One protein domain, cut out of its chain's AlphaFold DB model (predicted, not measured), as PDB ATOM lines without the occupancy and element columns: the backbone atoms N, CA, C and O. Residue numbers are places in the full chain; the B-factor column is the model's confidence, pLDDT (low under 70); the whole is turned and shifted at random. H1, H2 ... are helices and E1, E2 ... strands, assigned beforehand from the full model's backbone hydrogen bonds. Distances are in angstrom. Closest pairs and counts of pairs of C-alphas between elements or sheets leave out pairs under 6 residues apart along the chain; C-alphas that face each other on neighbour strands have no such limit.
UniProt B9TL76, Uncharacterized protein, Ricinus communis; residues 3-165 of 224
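This is residues 3 to 165 of the 224 residues of an uncharacterized protein of Ricinus communis (UniProt B9TL76). Two strongly twisted sheets, E1 E7 E6 E5 E4 and E8 E9 E12 E13, stand partly face to face as a loose sandwich. A small separate head, the hairpin E2 and E3 with H1 packed on it, lies off one end of the length, and the little hairpin E10 and E11 lies at the other. The 163 printed residues hold one named helix and 13 named strands in the order E1 E2 E3 H1 E4 to E13; the sheets are antiparallel, the class is mostly strand, and under half of the residues are in named elements. The whole is compact, with a radius of gyration of the C-alphas of 16.7 A and spans of 48 by 33 by 27 A.

Begin at residues 3 to 19, which have no named element. Find C-alpha 20 at (254.770, 100.145, 251.203), where E1, residues 20 to 25, starts its 16.1 A. Next come E2, 36 to 39, E3, 45 to 49, and H1, 51 to 58, 10.7 A long. From C-alpha 67 at (260.764, 100.632, 235.456), E4 runs 18.0 A to residue 73; E5, 76 to 81, E6, 91 to 96, and E7, 101 to 107, measure 16.2, 16.4 and 17.0 A. Read on through E8, 117 to 122, 14.1 A, E9, 128 to 132, E10, 138 to 140, E11, 143 to 145, and E12, 147 to 151, to E13, 157 to 162, 13.9 A, ending at (241.838, 99.770, 222.490).

Look first at the meander E4 E5 E6 E7, each strand the antiparallel neighbour of the one before: N 71 and O 78 are 2.9 A apart, N 93 and O 79 2.9 A, N 103 and O 94 2.8 A. E1 is an edge strand beside E7, with N 21 and O 102 at 2.9 A. The other sheet of the sandwich, two sheets face to face, has its strands at 40 degrees to these; the C-alphas of Gly 69 in E4 and Asn 119 in E8 are the closest of those strands, at 4.0 A. Within it, find N 121 and O 129 at 2.9 A, N 130 and O 149 at 2.8 A, and N 150 and O 158 at 2.8 A. In the hairpin E10 and E11, N 143 and O 140 are 2.9 A apart; E11 runs on into E12 at 92 degrees. In the hairpin E2 and E3, N 46 and O 38 are 2.8 A apart; the closest C-alphas of E2 and H1, Ala 38 and Val 54, are 5.9 A apart. H1 has every O i to N i+4 pair within hydrogen-bond range.

The two C-alphas farthest apart, those of Ala 29 and Thr 141, are 50.3 A apart. The printed part has no cut and no long link. The mean pLDDT of the printed part is 96.3, and no printed residue is under 70.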
ATOM      1  N   ARG A   3     266.581 103.921 247.626       98.31
ATOM      2  CA  ARG A   3     266.885 102.821 248.548       98.31
ATOM      3  C   ARG A   3     265.748 102.686 249.555       98.31
ATOM      4  O   ARG A   3     265.211 103.693 249.998       98.31
ATOM      5  N   VAL A   4     265.401 101.458 249.939       98.56
ATOM      6  CA  VAL A   4     264.467 101.223 251.051       98.56
ATOM      7  C   VAL A   4     265.207 101.414 252.372       98.56
ATOM      8  O   VAL A   4     266.230 100.770 252.620       98.56
ATOM      9  N   LYS A   5     264.684 102.288 253.233       98.38
ATOM     10  CA  LYS A   5     265.274 102.579 254.541       98.38
ATOM     11  C   LYS A   5     265.356 101.305 255.384       98.38
ATOM     12  O   LYS A   5     264.347 100.662 255.647       98.38
ATOM     13  N   GLY A   6     266.566 100.953 255.817       97.38
ATOM     14  CA  GLY A   6     266.818  99.762 256.639       97.38
ATOM     15  C   GLY A   6     266.800  98.427 255.884       97.38
ATOM     16  O   GLY A   6     266.963  97.383 256.508       97.38
ATOM     17  N   THR A   7     266.634  98.422 254.557       98.00
ATOM     18  CA  THR A   7     266.657  97.196 253.742       98.00
ATOM     19  C   THR A   7     267.505  97.422 252.487       98.00
ATOM     20  O   THR A   7     266.979  97.825 251.444       98.00
ATOM     21  N   PRO A   8     268.833  97.207 252.560       97.94
ATOM     22  CA  PRO A   8     269.701  97.400 251.407       97.94
ATOM     23  C   PRO A   8     269.350  96.412 250.293       97.94
ATOM     24  O   PRO A   8     269.036  95.251 250.551       97.94
ATOM     25  N   ASN A   9     269.443  96.875 249.046       98.25
ATOM     26  CA  ASN A   9     269.211  96.068 247.849       98.25
ATOM     27  C   ASN A   9     267.828  95.400 247.804       98.25
ATOM     28  O   ASN A   9     267.680  94.314 247.239       98.25
ATOM     29  N   ALA A  10     266.815  96.049 248.391       98.06
ATOM     30  CA  ALA A  10     265.439  95.575 248.355       98.06
ATOM     31  C   ALA A  10     264.994  95.279 246.913       98.06
ATOM     32  O   ALA A  10     265.159  96.101 246.009       98.06
ATOM     33  N   ASN A  11     264.420  94.097 246.702       96.88
ATOM     34  CA  ASN A  11     263.847  93.700 245.425       96.88
ATOM     35  C   ASN A  11     262.332  93.882 245.474       96.88
ATOM     36  O   ASN A  11     261.647  93.063 246.079       96.88
ATOM     37  N   VAL A  12     261.820  94.925 244.823       97.12
ATOM     38  CA  VAL A  12     260.384  95.240 244.835       97.12
ATOM     39  C   VAL A  12     259.644  94.698 243.605       97.12
ATOM     40  O   VAL A  12     258.473  94.991 243.412       97.12
ATOM     41  N   ALA A  13     260.296  93.873 242.779       95.19
ATOM     42  CA  ALA A  13     259.709  93.325 241.552       95.19
ATOM     43  C   ALA A  13     258.420  92.511 241.790       95.19
ATOM     44  O   ALA A  13     257.501  92.563 240.980       95.19
ATOM     45  N   GLY A  14     258.338  91.771 242.900       95.56
ATOM     46  CA  GLY A  14     257.193  90.917 243.245       95.56
ATOM     47  C   GLY A  14     256.069  91.634 243.997       95.56
ATOM     48  O   GLY A  14     255.370  90.980 244.765       95.56
ATOM     49  N   ALA A  15     255.946  92.953 243.834       95.38
ATOM     50  CA  ALA A  15     255.041  93.795 244.612       95.38
ATOM     51  C   ALA A  15     253.606  93.266 244.658       95.38
ATOM     52  O   ALA A  15     253.031  92.879 243.641       95.38
ATOM     53  N   LEU A  16     252.993  93.344 245.827       96.38
ATOM     54  CA  LEU A  16     251.560  93.203 246.005       96.38
ATOM     55  C   LEU A  16     250.937  94.582 246.201       96.38
ATOM     56  O   LEU A  16     251.557  95.512 246.721       96.38
ATOM     57  N   LYS A  17     249.677  94.726 245.788       95.50
ATOM     58  CA  LYS A  17     248.910  95.943 246.063       95.50
ATOM     59  C   LYS A  17     248.862  96.174 247.576       95.50
ATOM     60  O   LYS A  17     248.439  95.295 248.322       95.50
ATOM     61  N   GLY A  18     249.256  97.369 248.006       95.94
ATOM     62  CA  GLY A  18     249.344  97.751 249.414       95.94
ATOM     63  C   GLY A  18     250.753  97.683 250.006       95.94
ATOM     64  O   GLY A  18     250.971  98.331 251.032       95.94
ATOM     65  N   ASP A  19     251.706  96.998 249.360       97.81
ATOM     66  CA  ASP A  19     253.110  97.015 249.783       97.81
ATOM     67  C   ASP A  19     253.610  98.457 249.867       97.81
ATOM     68  O   ASP A  19     253.353  99.271 248.977       97.81
ATOM     69  N   ALA A  20     254.310  98.790 250.950       98.31
ATOM     70  CA  ALA A  20     254.770 100.145 251.203       98.31
ATOM     71  C   ALA A  20     256.144 100.161 251.870       98.31
ATOM     72  O   ALA A  20     256.407  99.413 252.812       98.31
ATOM     73  N   TYR A  21     256.992 101.076 251.411       98.44
ATOM     74  CA  TYR A  21     258.349 101.271 251.908       98.44
ATOM     75  C   TYR A  21     258.613 102.751 252.156       98.44
ATOM     76  O   TYR A  21     258.106 103.602 251.435       98.44
ATOM     77  N   VAL A  22     259.445 103.070 253.143       98.69
ATOM     78  CA  VAL A  22     260.006 104.421 253.269       98.69
ATOM     79  C   VAL A  22     261.309 104.457 252.483       98.69
ATOM     80  O   VAL A  22     262.191 103.625 252.713       98.69
ATOM     81  N   LEU A  23     261.425 105.403 251.556       98.62
ATOM     82  CA  LEU A  23     262.607 105.562 250.723       98.62
ATOM     83  C   LEU A  23     263.598 106.570 251.300       98.62
ATOM     84  O   LEU A  23     263.258 107.515 252.007       98.62
ATOM     85  N   GLU A  24     264.849 106.369 250.922       98.06
ATOM     86  CA  GLU A  24     265.927 107.344 250.988       98.06
ATOM     87  C   GLU A  24     266.697 107.333 249.659       98.06
ATOM     88  O   GLU A  24     266.525 106.434 248.830       98.06
ATOM     89  N   TRP A  25     267.543 108.335 249.433       98.12
ATOM     90  CA  TRP A  25     268.219 108.525 248.150       98.12
ATOM     91  C   TRP A  25     269.727 108.414 248.294       98.12
ATOM     92  O   TRP A  25     270.329 109.051 249.154       98.12
ATOM     93  N   VAL A  26     270.338 107.630 247.407       97.38
ATOM     94  CA  VAL A  26     271.793 107.518 247.290       97.38
ATOM     95  C   VAL A  26     272.293 108.314 246.079       97.38
ATOM     96  O   VAL A  26     271.649 108.271 245.019       97.38
ATOM     97  N   PRO A  27     273.411 109.048 246.199       97.75
ATOM     98  CA  PRO A  27     273.978 109.811 245.095       97.75
ATOM     99  C   PRO A  27     274.559 108.886 244.019       97.75
ATOM    100  O   PRO A  27     275.095 107.820 244.314       97.75
ATOM    101  N   ILE A  28     274.473 109.310 242.760       98.25
ATOM    102  CA  ILE A  28     275.178 108.679 241.638       98.25
ATOM    103  C   ILE A  28     276.265 109.657 241.210       98.25
ATOM    104  O   ILE A  28     275.951 110.731 240.706       98.25
ATOM    105  N   ALA A  29     277.524 109.317 241.481       98.00
ATOM    106  CA  ALA A  29     278.645 110.237 241.300       98.00
ATOM    107  C   ALA A  29     279.081 110.354 239.833       98.00
ATOM    108  O   ALA A  29     279.483 111.426 239.398       98.00
ATOM    109  N   ASN A  30     278.993 109.259 239.072       98.06
ATOM    110  CA  ASN A  30     279.393 109.195 237.671       98.06
ATOM    111  C   ASN A  30     278.248 108.645 236.799       98.06
ATOM    112  O   ASN A  30     278.194 107.435 236.563       98.06
ATOM    113  N   PRO A  31     277.312 109.477 236.318       96.19
ATOM    114  CA  PRO A  31     276.211 109.004 235.475       96.19
ATOM    115  C   PRO A  31     276.678 108.330 234.169       96.19
ATOM    116  O   PRO A  31     275.959 107.483 233.645       96.19
ATOM    117  N   ASP A  32     277.900 108.622 233.710       97.62
ATOM    118  CA  ASP A  32     278.480 108.104 232.463       97.62
ATOM    119  C   ASP A  32     279.322 106.833 232.658       97.62
ATOM    120  O   ASP A  32     280.008 106.374 231.741       97.62
ATOM    121  N   GLN A  33     279.312 106.240 233.857       97.94
ATOM    122  CA  GLN A  33     280.055 105.010 234.110       97.94
ATOM    123  C   GLN A  33     279.614 103.893 233.143       97.94
ATOM    124  O   GLN A  33     278.425 103.630 232.951       97.94
ATOM    125  N   ASN A  34     280.590 103.174 232.584       98.31
ATOM    126  CA  ASN A  34     280.329 101.992 231.765       98.31
ATOM    127  C   ASN A  34     279.592 100.892 232.548       98.31
ATOM    128  O   ASN A  34     279.645 100.817 233.780       98.31
ATOM    129  N   ARG A  35     278.921 100.001 231.806       98.19
ATOM    130  CA  ARG A  35     278.273  98.807 232.367       98.19
ATOM    131  C   ARG A  35     279.254  97.956 233.178       98.19
ATOM    132  O   ARG A  35     280.436  97.884 232.848       98.19
ATOM    133  N   GLY A  36     278.753  97.280 234.208       98.12
ATOM    134  CA  GLY A  36     279.582  96.443 235.069       98.12
ATOM    135  C   GLY A  36     278.803  95.503 235.983       98.12
ATOM    136  O   GLY A  36     277.579  95.387 235.905       98.12
ATOM    137  N   ASN A  37     279.548  94.836 236.860       98.38
ATOM    138  CA  ASN A  37     279.032  93.925 237.880       98.38
ATOM    139  C   ASN A  37     279.220  94.559 239.265       98.38
ATOM    140  O   ASN A  37     280.144  95.350 239.459       98.38
ATOM    141  N   ALA A  38     278.381  94.197 240.232       98.12
ATOM    142  CA  ALA A  38     278.543  94.632 241.619       98.12
ATOM    143  C   ALA A  38     277.903  93.656 242.601       98.12
ATOM    144  O   ALA A  38     276.827  93.126 242.339       98.12
ATOM    145  N   THR A  39     278.521  93.497 243.767       98.62
ATOM    146  CA  THR A  39     277.909  92.856 244.934       98.62
ATOM    147  C   THR A  39     277.478  93.953 245.899       98.62
ATOM    148  O   THR A  39     278.307  94.736 246.357       98.62
ATOM    149  N   GLY A  40     276.173  94.056 246.145       98.06
ATOM    150  CA  GLY A  40     275.614  95.067 247.042       98.06
ATOM    151  C   GLY A  40     275.798  94.702 248.522       98.06
ATOM    152  O   GLY A  40     276.174  93.567 248.828       98.06
ATOM    153  N   PRO A  41     275.487  95.615 249.461       98.38
ATOM    154  CA  PRO A  41     275.550  95.346 250.901       98.38
ATOM    155  C   PRO A  41     274.722  94.146 251.388       98.38
ATOM    156  O   PRO A  41     275.016  93.603 252.447       98.38
ATOM    157  N   SER A  42     273.710  93.701 250.633       97.81
ATOM    158  CA  SER A  42     272.975  92.459 250.929       97.81
ATOM    159  C   SER A  42     273.734  91.171 250.571       97.81
ATOM    160  O   SER A  42     273.206  90.079 250.767       97.81
ATOM    161  N   GLY A  43     274.922  91.270 249.969       98.06
ATOM    162  CA  GLY A  43     275.661  90.140 249.399       98.06
ATOM    163  C   GLY A  43     275.139  89.673 248.035       98.06
ATOM    164  O   GLY A  43     275.703  88.760 247.438       98.06
ATOM    165  N   THR A  44     274.079  90.294 247.502       97.94
ATOM    166  CA  THR A  44     273.528  89.932 246.188       97.94
ATOM    167  C   THR A  44     274.344  90.559 245.058       97.94
ATOM    168  O   THR A  44     274.537  91.780 245.013       97.94
ATOM    169  N   THR A  45     274.774  89.725 244.111       98.00
ATOM    170  CA  THR A  45     275.511  90.154 242.916       98.00
ATOM    171  C   THR A  45     274.570  90.453 241.751       98.00
ATOM    172  O   THR A  45     273.665  89.676 241.449       98.00
ATOM    173  N   ILE A  46     274.819  91.568 241.070       97.25
ATOM    174  CA  ILE A  46     274.256  91.910 239.761       97.25
ATOM    175  C   ILE A  46     275.352  91.833 238.703       97.25
ATOM    176  O   ILE A  46     276.518  92.115 238.986       97.25
ATOM    177  N   ASN A  47     274.965  91.484 237.480       97.94
ATOM    178  CA  ASN A  47     275.886  91.337 236.360       97.94
ATOM    179  C   ASN A  47     275.425  92.179 235.170       97.94
ATOM    180  O   ASN A  47     274.224  92.282 234.924       97.94
ATOM    181  N   ASN A  48     276.381  92.737 234.425       97.38
ATOM    182  CA  ASN A  48     276.166  93.504 233.196       97.38
ATOM    183  C   ASN A  48     275.095  94.611 233.323       97.38
ATOM    184  O   ASN A  48     274.293  94.834 232.417       97.38
ATOM    185  N   ALA A  49     275.066  95.305 234.461       97.31
ATOM    186  CA  ALA A  49     274.118  96.381 234.723       97.31
ATOM    187  C   ALA A  49     274.664  97.737 234.253       97.31
ATOM    188  O   ALA A  49     275.878  97.934 234.185       97.31
ATOM    189  N   ALA A  50     273.773  98.690 233.955       97.31
ATOM    190  CA  ALA A  50     274.139 100.077 233.646       97.31
ATOM    191  C   ALA A  50     274.993 100.696 234.766       97.31
ATOM    192  O   ALA A  50     274.748 100.434 235.943       97.31
ATOM    193  N   GLY A  51     275.967 101.546 234.426       98.12
ATOM    194  CA  GLY A  51     276.866 102.155 235.413       98.12
ATOM    195  C   GLY A  51     276.165 102.913 236.550       98.12
ATOM    196  O   GLY A  51     276.544 102.712 237.707       98.12
ATOM    197  N   PRO A  52     275.109 103.712 236.290       97.88
ATOM    198  CA  PRO A  52     274.300 104.311 237.356       97.88
ATOM    199  C   PRO A  52     273.668 103.272 238.291       97.88
ATOM    200  O   PRO A  52     273.655 103.451 239.508       97.88
ATOM    201  N   PHE A  53     273.184 102.158 237.736       97.56
ATOM    202  CA  PHE A  53     272.601 101.073 238.522       97.56
ATOM    203  C   PHE A  53     273.668 100.363 239.364       97.56
ATOM    204  O   PHE A  53     273.433 100.108 240.539       97.56
ATOM    205  N   VAL A  54     274.864 100.117 238.814       98.50
ATOM    206  CA  VAL A  54     276.023  99.574 239.550       98.50
ATOM    207  C   VAL A  54     276.359 100.443 240.765       98.50
ATOM    208  O   VAL A  54     276.459  99.930 241.879       98.50
ATOM    209  N   GLN A  55     276.474 101.761 240.581       98.50
ATOM    210  CA  GLN A  55     276.763 102.699 241.673       98.50
ATOM    211  C   GLN A  55     275.667 102.733 242.735       98.50
ATOM    212  O   GLN A  55     275.970 102.762 243.928       98.50
ATOM    213  N   GLY A  56     274.398 102.734 242.323       98.50
ATOM    214  CA  GLY A  56     273.282 102.668 243.260       98.50
ATOM    215  C   GLY A  56     273.268 101.347 244.027       98.50
ATOM    216  O   GLY A  56     273.108 101.344 245.247       98.50
ATOM    217  N   TRP A  57     273.495 100.227 243.340       98.56
ATOM    218  CA  TRP A  57     273.485  98.889 243.930       98.56
ATOM    219  C   TRP A  57     274.560  98.711 245.005       98.56
ATOM    220  O   TRP A  57     274.258  98.203 246.086       98.56
ATOM    221  N   LEU A  58     275.781  99.204 244.760       98.50
ATOM    222  CA  LEU A  58     276.867  99.238 245.753       98.50
ATOM    223  C   LEU A  58     276.495 100.032 247.016       98.50
ATOM    224  O   LEU A  58     277.001  99.750 248.097       98.50
ATOM    225  N   GLN A  59     275.579 100.993 246.897       98.56
ATOM    226  CA  GLN A  59     275.088 101.820 248.004       98.56
ATOM    227  C   GLN A  59     273.770 101.303 248.613       98.56
ATOM    228  O   GLN A  59     273.165 101.959 249.468       98.56
ATOM    229  N   GLY A  60     273.319 100.116 248.197       98.56
ATOM    230  CA  GLY A  60     272.115  99.474 248.715       98.56
ATOM    231  C   GLY A  60     270.815  99.928 248.052       98.56
ATOM    232  O   GLY A  60     269.759  99.689 248.630       98.56
ATOM    233  N   ALA A  61     270.856 100.576 246.883       98.62
ATOM    234  CA  ALA A  61     269.651 100.966 246.152       98.62
ATOM    235  C   ALA A  61     268.721  99.773 245.890       98.62
ATOM    236  O   ALA A  61     269.176  98.647 245.677       98.62
ATOM    237  N   LEU A  62     267.415 100.038 245.896       98.00
ATOM    238  CA  LEU A  62     266.401  99.045 245.553       98.00
ATOM    239  C   LEU A  62     266.439  98.720 244.056       98.00
ATOM    240  O   LEU A  62     266.966  99.495 243.258       98.00
ATOM    241  N   ARG A  63     265.817  97.606 243.661       96.56
ATOM    242  CA  ARG A  63     265.544  97.294 242.252       96.56
ATOM    243  C   ARG A  63     264.063  97.035 241.999       96.56
ATOM    244  O   ARG A  63     263.404  96.375 242.802       96.56
ATOM    245  N   MET A  64     263.599  97.522 240.856       95.38
ATOM    246  CA  MET A  64     262.337  97.157 240.201       95.38
ATOM    247  C   MET A  64     262.623  96.138 239.092       95.38
ATOM    248  O   MET A  64     263.795  95.860 238.821       95.38
ATOM    249  N   ASN A  65     261.590  95.579 238.460       94.19
ATOM    250  CA  ASN A  65     261.798  94.624 237.372       94.19
ATOM    251  C   ASN A  65     262.102  95.334 236.043       94.19
ATOM    252  O   ASN A  65     263.154  95.107 235.445       94.19
ATOM    253  N   ARG A  66     261.211  96.230 235.611       95.31
ATOM    254  CA  ARG A  66     261.333  97.010 234.375       95.31
ATOM    255  C   ARG A  66     260.631  98.359 234.544       95.31
ATOM    256  O   ARG A  66     259.499  98.534 234.119       95.31
ATOM    257  N   GLY A  67     261.287  99.279 235.253       95.06
ATOM    258  CA  GLY A  67     260.764 100.632 235.456       95.06
ATOM    259  C   GLY A  67     260.788 101.435 234.155       95.06
ATOM    260  O   GLY A  67     261.875 101.622 233.609       95.06
ATOM    261  N   GLU A  68     259.628 101.898 233.688       95.62
ATOM    262  CA  GLU A  68     259.477 102.648 232.429       95.62
ATOM    263  C   GLU A  68     258.873 104.038 232.694       95.62
ATOM    264  O   GLU A  68     259.600 104.960 233.079       95.62
ATOM    265  N   GLY A  69     257.556 104.210 232.548       95.94
ATOM    266  CA  GLY A  69     256.884 105.495 232.734       95.94
ATOM    267  C   GLY A  69     256.988 106.074 234.148       95.94
ATOM    268  O   GLY A  69     256.811 105.373 235.148       95.94
ATOM    269  N   ILE A  70     257.192 107.392 234.236       97.44
ATOM    270  CA  ILE A  70     257.107 108.165 235.481       97.44
ATOM    271  C   ILE A  70     256.303 109.450 235.270       97.44
ATOM    272  O   ILE A  70     256.495 110.156 234.281       97.44
ATOM    273  N   TRP A  71     255.422 109.782 236.214       97.62
ATOM    274  CA  TRP A  71     254.590 110.984 236.146       97.62
ATOM    275  C   TRP A  71     254.499 111.708 237.485       97.62
ATOM    276  O   TRP A  71     254.264 111.088 238.518       97.62
ATOM    277  N   TYR A  72     254.624 113.035 237.464       97.31
ATOM    278  CA  TYR A  72     254.424 113.883 238.637       97.31
ATOM    279  C   TYR A  72     253.001 114.444 238.675       97.31
ATOM    280  O   TYR A  72     252.545 115.051 237.705       97.31
ATOM    281  N   ALA A  73     252.322 114.324 239.815       95.69
ATOM    282  CA  ALA A  73     251.086 115.052 240.078       95.69
ATOM    283  C   ALA A  73     250.903 115.285 241.581       95.69
ATOM    284  O   ALA A  73     251.087 114.378 242.386       95.69
ATOM    285  N   GLN A  74     250.514 116.507 241.959       94.94
ATOM    286  CA  GLN A  74     250.071 116.850 243.321       94.94
ATOM    287  C   GLN A  74     251.039 116.415 244.440       94.94
ATOM    288  O   GLN A  74     250.629 115.852 245.451       94.94
ATOM    289  N   GLY A  75     252.342 116.661 244.263       97.81
ATOM    290  CA  GLY A  75     253.354 116.300 245.267       97.81
ATOM    291  C   GLY A  75     253.712 114.811 245.305       97.81
ATOM    292  O   GLY A  75     254.442 114.386 246.200       97.81
ATOM    293  N   LYS A  76     253.235 114.030 244.334       98.19
ATOM    294  CA  LYS A  76     253.490 112.598 244.217       98.19
ATOM    295  C   LYS A  76     254.124 112.253 242.873       98.19
ATOM    296  O   LYS A  76     253.895 112.945 241.880       98.19
ATOM    297  N   MET A  77     254.908 111.180 242.848       98.19
ATOM    298  CA  MET A  77     255.388 110.548 241.619       98.19
ATOM    299  C   MET A  77     254.705 109.195 241.444       98.19
ATOM    300  O   MET A  77     254.623 108.420 242.392       98.19
ATOM    301  N   TYR A  78     254.264 108.893 240.232       97.81
ATOM    302  CA  TYR A  78     253.690 107.611 239.841       97.81
ATOM    303  C   TYR A  78     254.667 106.912 238.909       97.81
ATOM    304  O   TYR A  78     255.052 107.503 237.907       97.81
ATOM    305  N   VAL A  79     255.089 105.696 239.245       97.75
ATOM    306  CA  VAL A  79     256.103 104.943 238.496       97.75
ATOM    307  C   VAL A  79     255.511 103.623 238.029       97.75
ATOM    308  O   VAL A  79     254.977 102.870 238.846       97.75
ATOM    309  N   MET A  80     255.632 103.339 236.737       97.50
ATOM    310  CA  MET A  80     255.267 102.062 236.141       97.50
ATOM    311  C   MET A  80     256.438 101.082 236.242       97.50
ATOM    312  O   MET A  80     257.544 101.388 235.802       97.50
ATOM    313  N   ASP A  81     256.199  99.902 236.813       97.50
ATOM    314  CA  ASP A  81     257.076  98.735 236.689       97.50
ATOM    315  C   ASP A  81     256.392  97.734 235.762       97.50
ATOM    316  O   ASP A  81     255.494  96.999 236.179       97.50
ATOM    317  N   THR A  82     256.787  97.728 234.496       97.19
ATOM    318  CA  THR A  82     256.062  97.085 233.401       97.19
ATOM    319  C   THR A  82     255.899  95.587 233.569       97.19
ATOM    320  O   THR A  82     254.843  95.016 233.291       97.19
ATOM    321  N   SER A  83     256.935  94.932 234.079       96.50
ATOM    322  CA  SER A  83     256.903  93.511 234.412       96.50
ATOM    323  C   SER A  83     256.884  93.279 235.920       96.50
ATOM    324  O   SER A  83     257.246  92.195 236.378       96.50
ATOM    325  N   GLY A  84     256.474  94.281 236.697       96.19
ATOM    326  CA  GLY A  84     256.284  94.180 238.136       96.19
ATOM    327  C   GLY A  84     255.038  93.381 238.522       96.19
ATOM    328  O   GLY A  84     254.165  93.073 237.699       96.19
ATOM    329  N   GLY A  85     254.957  93.069 239.810       96.06
ATOM    330  CA  GLY A  85     253.846  92.356 240.425       96.06
ATOM    331  C   GLY A  85     254.002  90.835 240.411       96.06
ATOM    332  O   GLY A  85     254.801  90.270 239.665       96.06
ATOM    333  N   ALA A  86     253.196  90.150 241.225       94.81
ATOM    334  CA  ALA A  86     253.287  88.697 241.436       94.81
ATOM    335  C   ALA A  86     253.102  87.842 240.161       94.81
ATOM    336  O   ALA A  86     253.518  86.686 240.122       94.81
ATOM    337  N   VAL A  87     252.469  88.400 239.125       96.12
ATOM    338  CA  VAL A  87     252.196  87.728 237.842       96.12
ATOM    339  C   VAL A  87     252.966  88.340 236.666       96.12
ATOM    340  O   VAL A  87     252.691  87.990 235.519       96.12
ATOM    341  N   SER A  88     253.910  89.251 236.933       96.06
ATOM    342  CA  SER A  88     254.760  89.914 235.931       96.06
ATOM    343  C   SER A  88     253.980  90.633 234.821       96.06
ATOM    344  O   SER A  88     254.308  90.519 233.638       96.06
ATOM    345  N   ARG A  89     252.906  91.339 235.193       96.00
ATOM    346  CA  ARG A  89     251.984  92.015 234.251       96.00
ATOM    347  C   ARG A  89     251.800  93.502 234.517       96.00
ATOM    348  O   ARG A  89     250.907  94.118 233.935       96.00
ATOM    349  N   GLY A  90     252.637  94.068 235.371       96.25
ATOM    350  CA  GLY A  90     252.657  95.487 235.648       96.25
ATOM    351  C   GLY A  90     252.274  95.789 237.087       96.25
ATOM    352  O   GLY A  90     251.300  95.243 237.617       96.25
ATOM    353  N   ALA A  91     253.019  96.710 237.685       97.06
ATOM    354  CA  ALA A  91     252.683  97.348 238.945       97.06
ATOM    355  C   ALA A  91     252.853  98.867 238.825       97.06
ATOM    356  O   ALA A  91     253.707  99.342 238.080       97.06
ATOM    357  N   ILE A  92     252.049  99.625 239.570       97.50
ATOM    358  CA  ILE A  92     252.196 101.074 239.704       97.50
ATOM    359  C   ILE A  92     252.534 101.396 241.143       97.50
ATOM    360  O   ILE A  92     251.820 101.014 242.078       97.50
ATOM    361  N   TRP A  93     253.582 102.187 241.293       97.69
ATOM    362  CA  TRP A  93     253.991 102.735 242.564       97.69
ATOM    363  C   TRP A  93     253.667 104.217 242.670       97.69
ATOM    364  O   TRP A  93     253.952 104.984 241.758       97.69
ATOM    365  N   GLU A  94     253.133 104.624 243.814       97.69
ATOM    366  CA  GLU A  94     252.958 106.013 244.220       97.69
ATOM    367  C   GLU A  94     254.039 106.368 245.252       97.69
ATOM    368  O   GLU A  94     254.091 105.776 246.330       97.69
ATOM    369  N   LEU A  95     254.901 107.333 244.932       98.56
ATOM    370  CA  LEU A  95     255.829 107.967 245.865       98.56
ATOM    371  C   LEU A  95     255.248 109.294 246.343       98.56
ATOM    372  O   LEU A  95     255.139 110.237 245.561       98.56
ATOM    373  N   ASP A  96     254.962 109.402 247.632       98.62
ATOM    374  CA  ASP A  96     254.680 110.680 248.278       98.62
ATOM    375  C   ASP A  96     256.000 111.411 248.575       98.62
ATOM    376  O   ASP A  96     256.848 110.907 249.314       98.62
ATOM    377  N   LEU A  97     256.207 112.596 247.988       98.38
ATOM    378  CA  LEU A  97     257.489 113.305 248.097       98.38
ATOM    379  C   LEU A  97     257.696 113.987 249.456       98.38
ATOM    380  O   LEU A  97     258.840 114.263 249.819       98.38
ATOM    381  N   ALA A  98     256.634 114.249 250.217       98.31
ATOM    382  CA  ALA A  98     256.748 114.861 251.538       98.31
ATOM    383  C   ALA A  98     257.184 113.832 252.588       98.31
ATOM    384  O   ALA A  98     258.015 114.119 253.448       98.31
ATOM    385  N   THR A  99     256.638 112.620 252.501       98.44
ATOM    386  CA  THR A  99     256.873 111.539 253.472       98.44
ATOM    387  C   THR A  99     257.911 110.519 253.008       98.44
ATOM    388  O   THR A  99     258.394 109.730 253.821       98.44
ATOM    389  N   GLN A 100     258.253 110.522 251.715       98.56
ATOM    390  CA  GLN A 100     259.078 109.508 251.049       98.56
ATOM    391  C   GLN A 100     258.495 108.088 251.148       98.56
ATOM    392  O   GLN A 100     259.219 107.102 251.012       98.56
ATOM    393  N   VAL A 101     257.184 107.962 251.379       98.75
ATOM    394  CA  VAL A 101     256.488 106.672 251.359       98.75
ATOM    395  C   VAL A 101     256.227 106.267 249.914       98.75
ATOM    396  O   VAL A 101     255.588 106.994 249.158       98.75
ATOM    397  N   PHE A 102     256.703 105.082 249.553       98.50
ATOM    398  CA  PHE A 102     256.564 104.456 248.249       98.50
ATOM    399  C   PHE A 102     255.632 103.257 248.349       98.50
ATOM    400  O   PHE A 102     255.996 102.241 248.943       98.50
ATOM    401  N   ARG A 103     254.419 103.388 247.813       98.06
ATOM    402  CA  ARG A 103     253.341 102.405 247.943       98.06
ATOM    403  C   ARG A 103     252.947 101.828 246.592       98.06
ATOM    404  O   ARG A 103     252.676 102.576 245.660       98.06
ATOM    405  N   CYS A 104     252.830 100.509 246.505       97.38
ATOM    406  CA  CYS A 104     252.244  99.831 245.358       97.38
ATOM    407  C   CYS A 104     250.722 100.033 245.388       97.38
ATOM    408  O   CYS A 104     250.024  99.467 246.232       97.38
ATOM    409  N   ILE A 105     250.201 100.879 244.499       96.19
ATOM    410  CA  ILE A 105     248.764 101.196 244.419       96.19
ATOM    411  C   ILE A 105     248.019 100.278 243.448       96.19
ATOM    412  O   ILE A 105     246.801 100.118 243.543       96.19
ATOM    413  N   TYR A 106     248.758  99.635 242.549       96.56
ATOM    414  CA  TYR A 106     248.250  98.646 241.615       96.56
ATOM    415  C   TYR A 106     249.319  97.583 241.378       96.56
ATOM    416  O   TYR A 106     250.470  97.905 241.115       96.56
ATOM    417  N   SER A 107     248.916  96.321 241.423       95.94
ATOM    418  CA  SER A 107     249.667  95.191 240.885       95.94
ATOM    419  C   SER A 107     248.655  94.348 240.135       95.94
ATOM    420  O   SER A 107     247.600  94.045 240.702       95.94
ATOM    421  N   SER A 108     248.953  93.973 238.891       95.62
ATOM    422  CA  SER A 108     248.012  93.172 238.108       95.62
ATOM    423  C   SER A 108     247.630  91.904 238.885       95.62
ATOM    424  O   SER A 108     248.523  91.175 239.325       95.62
ATOM    425  N   PRO A 109     246.332  91.622 239.088       94.19
ATOM    426  CA  PRO A 109     245.900  90.476 239.884       94.19
ATOM    427  C   PRO A 109     246.048  89.143 239.135       94.19
ATOM    428  O   PRO A 109     246.075  88.085 239.757       94.19
ATOM    429  N   ASN A 110     246.108  89.174 237.801       93.75
ATOM    430  CA  ASN A 110     246.273  88.003 236.941       93.75
ATOM    431  C   ASN A 110     246.788  88.418 235.546       93.75
ATOM    432  O   ASN A 110     247.120  89.580 235.306       93.75
ATOM    433  N   THR A 111     246.862  87.461 234.622       91.44
ATOM    434  CA  THR A 111     247.388  87.648 233.261       91.44
ATOM    435  C   THR A 111     246.403  88.231 232.250       91.44
ATOM    436  O   THR A 111     246.808  88.488 231.120       91.44
ATOM    437  N   THR A 112     245.135  88.437 232.618       90.62
ATOM    438  CA  THR A 112     244.091  88.951 231.715       90.62
ATOM    439  C   THR A 112     243.689  90.397 232.015       90.62
ATOM    440  O   THR A 112     243.118  91.063 231.150       90.62
ATOM    441  N   VAL A 113     243.999  90.902 233.214       92.56
ATOM    442  CA  VAL A 113     243.676  92.273 233.638       92.56
ATOM    443  C   VAL A 113     244.698  93.277 233.106       92.56
ATOM    444  O   VAL A 113     244.373  93.999 232.169       92.56
ATOM    445  N   GLY A 114     245.915  93.327 233.653       91.88
ATOM    446  CA  GLY A 114     247.005  94.153 233.124       91.88
ATOM    447  C   GLY A 114     247.860  93.390 232.122       91.88
ATOM    448  O   GLY A 114     248.002  92.169 232.226       91.88
ATOM    449  N   ASN A 115     248.450  94.099 231.166       94.88
ATOM    450  CA  ASN A 115     249.357  93.499 230.203       94.88
ATOM    451  C   ASN A 115     250.526  94.433 229.882       94.88
ATOM    452  O   ASN A 115     250.520  95.103 228.859       94.88
ATOM    453  N   MET A 116     251.533  94.447 230.765       96.00
ATOM    454  CA  MET A 116     252.794  95.166 230.544       96.00
ATOM    455  C   MET A 116     252.570  96.645 230.192       96.00
ATOM    456  O   MET A 116     252.922  97.102 229.112       96.00
ATOM    457  N   GLY A 117     251.954  97.396 231.108       96.25
ATOM    458  CA  GLY A 117     251.908  98.853 230.974       96.25
ATOM    459  C   GLY A 117     253.318  99.439 230.958       96.25
ATOM    460  O   GLY A 117     254.088  99.094 231.840       96.25
ATOM    461  N   ASP A 118     253.634 100.299 229.999       95.44
ATOM    462  CA  ASP A 118     254.935 100.968 229.881       95.44
ATOM    463  C   ASP A 118     254.827 102.385 230.450       95.44
ATOM    464  O   ASP A 118     255.332 102.685 231.535       95.44
ATOM    465  N   ASN A 119     254.078 103.250 229.763       95.25
ATOM    466  CA  ASN A 119     253.946 104.648 230.145       95.25
ATOM    467  C   ASN A 119     252.625 104.921 230.879       95.25
ATOM    468  O   ASN A 119     251.629 104.220 230.693       95.25
ATOM    469  N   LEU A 120     252.583 105.977 231.692       97.19
ATOM    470  CA  LEU A 120     251.359 106.410 232.369       97.19
ATOM    471  C   LEU A 120     251.210 107.930 232.377       97.19
ATOM    472  O   LEU A 120     252.184 108.672 232.277       97.19
ATOM    473  N   THR A 121     249.974 108.395 232.540       97.38
ATOM    474  CA  THR A 121     249.663 109.806 232.785       97.38
ATOM    475  C   THR A 121     248.611 109.945 233.876       97.38
ATOM    476  O   THR A 121     247.756 109.072 234.049       97.38
ATOM    477  N   VAL A 122     248.675 111.049 234.619       96.38
ATOM    478  CA  VAL A 122     247.645 111.427 235.588       96.38
ATOM    479  C   VAL A 122     246.770 112.508 234.971       96.38
ATOM    480  O   VAL A 122     247.263 113.544 234.524       96.38
ATOM    481  N   SER A 123     245.464 112.266 234.953       95.00
ATOM    482  CA  SER A 123     244.483 113.203 234.424       95.00
ATOM    483  C   SER A 123     244.364 114.463 235.297       95.00
ATOM    484  O   SER A 123     244.659 114.427 236.496       95.00
ATOM    485  N   PRO A 124     243.818 115.568 234.760       93.12
ATOM    486  CA  PRO A 124     243.463 116.761 235.538       93.12
ATOM    487  C   PRO A 124     242.490 116.492 236.698       93.12
ATOM    488  O   PRO A 124     242.346 117.318 237.595       93.12
ATOM    489  N   ARG A 125     241.810 115.340 236.676       91.31
ATOM    490  CA  ARG A 125     240.876 114.861 237.708       91.31
ATOM    491  C   ARG A 125     241.503 113.799 238.621       91.31
ATOM    492  O   ARG A 125     240.796 113.159 239.394       91.31
ATOM    493  N   ASN A 126     242.828 113.653 238.570       91.56
ATOM    494  CA  ASN A 126     243.629 112.764 239.409       91.56
ATOM    495  C   ASN A 126     243.378 111.260 239.198       91.56
ATOM    496  O   ASN A 126     243.521 110.469 240.130       91.56
ATOM    497  N   ALA A 127     242.999 110.857 237.984       94.25
ATOM    498  CA  ALA A 127     242.925 109.450 237.603       94.25
ATOM    499  C   ALA A 127     244.168 109.031 236.819       94.25
ATOM    500  O   ALA A 127     244.726 109.827 236.070       94.25
ATOM    501  N   ILE A 128     244.584 107.776 236.967       96.75
ATOM    502  CA  ILE A 128     245.733 107.227 236.243       96.75
ATOM    503  C   ILE A 128     245.241 106.535 234.976       96.75
ATOM    504  O   ILE A 128     244.311 105.724 235.027       96.75
ATOM    505  N   LEU A 129     245.901 106.840 233.863       97.75
ATOM    506  CA  LEU A 129     245.785 106.130 232.599       97.75
ATOM    507  C   LEU A 129     247.132 105.497 232.251       97.75
ATOM    508  O   LEU A 129     248.165 106.157 232.328       97.75
ATOM    509  N   ILE A 130     247.105 104.237 231.848       98.06
ATOM    510  CA  ILE A 130     248.261 103.410 231.505       98.06
ATOM    511  C   ILE A 130     248.224 103.121 230.008       98.06
ATOM    512  O   ILE A 130     247.158 102.849 229.452       98.06
ATOM    513  N   CYS A 131     249.392 103.141 229.383       98.31
ATOM    514  CA  CYS A 131     249.633 102.720 228.013       98.31
ATOM    515  C   CYS A 131     250.241 101.313 228.018       98.31
ATOM    516  O   CYS A 131     251.303 101.125 228.602       98.31
ATOM    517  N   GLU A 132     249.580 100.321 227.417       97.62
ATOM    518  CA  GLU A 132     250.147  98.967 227.306       97.62
ATOM    519  C   GLU A 132     251.160  98.840 226.158       97.62
ATOM    520  O   GLU A 132     250.887  99.271 225.030       97.62
ATOM    521  N   ASP A 133     252.282  98.178 226.465       96.12
ATOM    522  CA  ASP A 133     253.310  97.691 225.537       96.12
ATOM    523  C   ASP A 133     253.678  96.234 225.875       96.12
ATOM    524  O   ASP A 133     254.728  95.888 226.431       96.12
ATOM    525  N   ALA A 134     252.746  95.330 225.591       93.75
ATOM    526  CA  ALA A 134     253.022  93.909 225.700       93.75
ATOM    527  C   ALA A 134     253.618  93.354 224.408       93.75
ATOM    528  O   ALA A 134     253.123  93.631 223.320       93.75
ATOM    529  N   SER A 135     254.544  92.397 224.522       92.19
ATOM    530  CA  SER A 135     255.029  91.619 223.367       92.19
ATOM    531  C   SER A 135     253.911  90.899 222.601       92.19
ATOM    532  O   SER A 135     254.083  90.480 221.459       92.19
ATOM    533  N   THR A 136     252.769  90.675 223.252       93.94
ATOM    534  CA  THR A 136     251.562  90.130 222.638       93.94
ATOM    535  C   THR A 136     250.359  90.882 223.175       93.94
ATOM    536  O   THR A 136     250.078  90.851 224.378       93.94
ATOM    537  N   ALA A 137     249.651  91.547 222.268       95.00
ATOM    538  CA  ALA A 137     248.437  92.273 222.585       95.00
ATOM    539  C   ALA A 137     247.306  91.337 223.040       95.00
ATOM    540  O   ALA A 137     247.272  90.145 222.726       95.00
ATOM    541  N   THR A 138     246.360  91.891 223.793       95.25
ATOM    542  CA  THR A 138     245.265  91.128 224.395       95.25
ATOM    543  C   THR A 138     244.110  90.927 223.414       95.25
ATOM    544  O   THR A 138     243.664  91.870 222.757       95.25
ATOM    545  N   THR A 139     243.559  89.712 223.390       95.69
ATOM    546  CA  THR A 139     242.227  89.433 222.835       95.69
ATOM    547  C   THR A 139     241.229  89.332 223.982       95.69
ATOM    548  O   THR A 139     241.340  88.448 224.827       95.69
ATOM    549  N   ASP A 140     240.249  90.230 224.004       93.75
ATOM    550  CA  ASP A 140     239.129  90.209 224.949       93.75
ATOM    551  C   ASP A 140     237.803  90.433 224.201       93.75
ATOM    552  O   ASP A 140     237.740  90.323 222.974       93.75
ATOM    553  N   THR A 141     236.725  90.736 224.924       94.19
ATOM    554  CA  THR A 141     235.393  90.974 224.347       94.19
ATOM    555  C   THR A 141     235.339  92.163 223.382       94.19
ATOM    556  O   THR A 141     234.407  92.242 222.585       94.19
ATOM    557  N   PHE A 142     236.329  93.061 223.406       94.50
ATOM    558  CA  PHE A 142     236.478  94.187 222.479       94.50
ATOM    559  C   PHE A 142     237.429  93.880 221.308       94.50
ATOM    560  O   PHE A 142     237.782  94.780 220.547       94.50
ATOM    561  N   GLY A 143     237.856  92.623 221.149       95.50
ATOM    562  CA  GLY A 143     238.731  92.165 220.069       95.50
ATOM    563  C   GLY A 143     240.220  92.166 220.425       95.50
ATOM    564  O   GLY A 143     240.603  92.288 221.590       95.50
ATOM    565  N   TYR A 144     241.063  91.993 219.407       97.31
ATOM    566  CA  TYR A 144     242.525  91.974 219.522       97.31
ATOM    567  C   TYR A 144     243.111  93.391 219.458       97.31
ATOM    568  O   TYR A 144     242.778  94.138 218.538       97.31
ATOM    569  N   GLY A 145     243.991  93.744 220.399       97.62
ATOM    570  CA  GLY A 145     244.796  94.969 220.341       97.62
ATOM    571  C   GLY A 145     245.358  95.417 221.694       97.62
ATOM    572  O   GLY A 145     244.881  94.974 222.742       97.62
ATOM    573  N   GLN A 146     246.376  96.284 221.671       97.69
ATOM    574  CA  GLN A 146     246.907  96.944 222.876       97.69
ATOM    575  C   GLN A 146     245.866  97.896 223.464       97.69
ATOM    576  O   GLN A 146     244.973  98.371 222.751       97.69
ATOM    577  N   ARG A 147     245.957  98.189 224.763       97.94
ATOM    578  CA  ARG A 147     244.922  98.942 225.480       97.94
ATOM    579  C   ARG A 147     245.477 100.185 226.162       97.94
ATOM    580  O   ARG A 147     246.630 100.239 226.581       97.94
ATOM    581  N   LEU A 148     244.596 101.168 226.311       98.00
ATOM    582  CA  LEU A 148     244.703 102.178 227.351       98.00
ATOM    583  C   LEU A 148     243.892 101.687 228.544       98.00
ATOM    584  O   LEU A 148     242.697 101.408 228.407       98.00
ATOM    585  N   MET A 149     244.532 101.591 229.704       97.50
ATOM    586  CA  MET A 149     243.919 101.064 230.923       97.50
ATOM    587  C   MET A 149     243.784 102.179 231.952       97.50
ATOM    588  O   MET A 149     244.753 102.865 232.253       97.50
ATOM    589  N   GLY A 150     242.592 102.379 232.501       96.50
ATOM    590  CA  GLY A 150     242.389 103.284 233.626       96.50
ATOM    591  C   GLY A 150     242.468 102.543 234.958       96.50
ATOM    592  O   GLY A 150     242.126 101.362 235.028       96.50
ATOM    593  N   ILE A 151     242.867 103.245 236.018       94.19
ATOM    594  CA  ILE A 151     242.822 102.742 237.398       94.19
ATOM    595  C   ILE A 151     241.758 103.506 238.193       94.19
ATOM    596  O   ILE A 151     241.714 104.738 238.176       94.19
ATOM    597  N   THR A 152     240.873 102.782 238.878       87.94
ATOM    598  CA  THR A 152     239.882 103.363 239.794       87.94
ATOM    599  C   THR A 152     240.546 103.817 241.097       87.94
ATOM    600  O   THR A 152     241.635 103.367 241.443       87.94
ATOM    601  N   GLN A 153     239.868 104.649 241.894       79.88
ATOM    602  CA  GLN A 153     240.356 105.009 243.237       79.88
ATOM    603  C   GLN A 153     240.530 103.791 244.156       79.88
ATOM    604  O   GLN A 153     241.398 103.789 245.024       79.88
ATOM    605  N   GLY A 154     239.725 102.743 243.947       79.44
ATOM    606  CA  GLY A 154     239.857 101.469 244.649       79.44
ATOM    607  C   GLY A 154     241.071 100.653 244.205       79.44
ATOM    608  O   GLY A 154     241.376  99.654 244.848       79.44
ATOM    609  N   GLY A 155     241.776 101.060 243.144       80.88
ATOM    610  CA  GLY A 155     242.923 100.365 242.562       80.88
ATOM    611  C   GLY A 155     242.540  99.187 241.663       80.88
ATOM    612  O   GLY A 155     243.325  98.245 241.559       80.88
ATOM    613  N   ASP A 156     241.335  99.200 241.090       87.25
ATOM    614  CA  ASP A 156     240.902  98.243 240.066       87.25
ATOM    615  C   ASP A 156     241.205  98.802 238.677       87.25
ATOM    616  O   ASP A 156     241.121 100.012 238.462       87.25
ATOM    617  N   ALA A 157     241.530  97.933 237.723       93.56
ATOM    618  CA  ALA A 157     241.793  98.338 236.348       93.56
ATOM    619  C   ALA A 157     240.553  98.178 235.460       93.56
ATOM    620  O   ALA A 157     239.782  97.230 235.613       93.56
ATOM    621  N   TYR A 158     240.394  99.076 234.491       94.38
ATOM    622  CA  TYR A 158     239.371  98.988 233.451       94.38
ATOM    623  C   TYR A 158     239.940  99.388 232.090       94.38
ATOM    624  O   TYR A 158     240.872 100.185 231.997       94.38
ATOM    625  N   ILE A 159     239.362  98.844 231.020       96.00
ATOM    626  CA  ILE A 159     239.741  99.203 229.652       96.00
ATOM    627  C   ILE A 159     239.115 100.561 229.328       96.00
ATOM    628  O   ILE A 159     237.893 100.691 229.320       96.00
ATOM    629  N   PHE A 160     239.948 101.565 229.061       96.06
ATOM    630  CA  PHE A 160     239.499 102.879 228.604       96.06
ATOM    631  C   PHE A 160     239.343 102.916 227.082       96.06
ATOM    632  O   PHE A 160     238.315 103.352 226.569       96.06
ATOM    633  N   ALA A 161     240.355 102.438 226.357       96.31
ATOM    634  CA  ALA A 161     240.339 102.351 224.901       96.31
ATOM    635  C   ALA A 161     241.214 101.191 224.415       96.31
ATOM    636  O   ALA A 161     242.043 100.665 225.159       96.31
ATOM    637  N   LYS A 162     241.048 100.812 223.148       97.06
ATOM    638  CA  LYS A 162     241.838  99.770 222.490       97.06
ATOM    639  C   LYS A 162     242.331 100.263 221.137       97.06
ATOM    640  O   LYS A 162     241.590 100.925 220.409       97.06
ATOM    641  N   ASN A 163     243.578  99.940 220.811       97.75
ATOM    642  CA  ASN A 163     244.143 100.209 219.501       97.75
ATOM    643  C   ASN A 163     243.399  99.375 218.443       97.75
ATOM    644  O   ASN A 163     243.374  98.147 218.508       97.75
ATOM    645  N   ASN A 164     242.794 100.057 217.469       96.94
ATOM    646  CA  ASN A 164     242.083  99.443 216.348       96.94
ATOM    647  C   ASN A 164     242.642  99.886 214.980       96.94
ATOM    648  O   ASN A 164     241.919  99.921 213.985       96.94
ATOM    649  N   VAL A 165     243.914 100.293 214.924       97.75
ATOM    650  CA  VAL A 165     244.541 100.792 213.694       97.75
ATOM    651  C   VAL A 165     244.802  99.634 212.732       97.75
ATOM    652  O   VAL A 165     245.662  98.790 212.966       97.75
TER     653      VAL A 165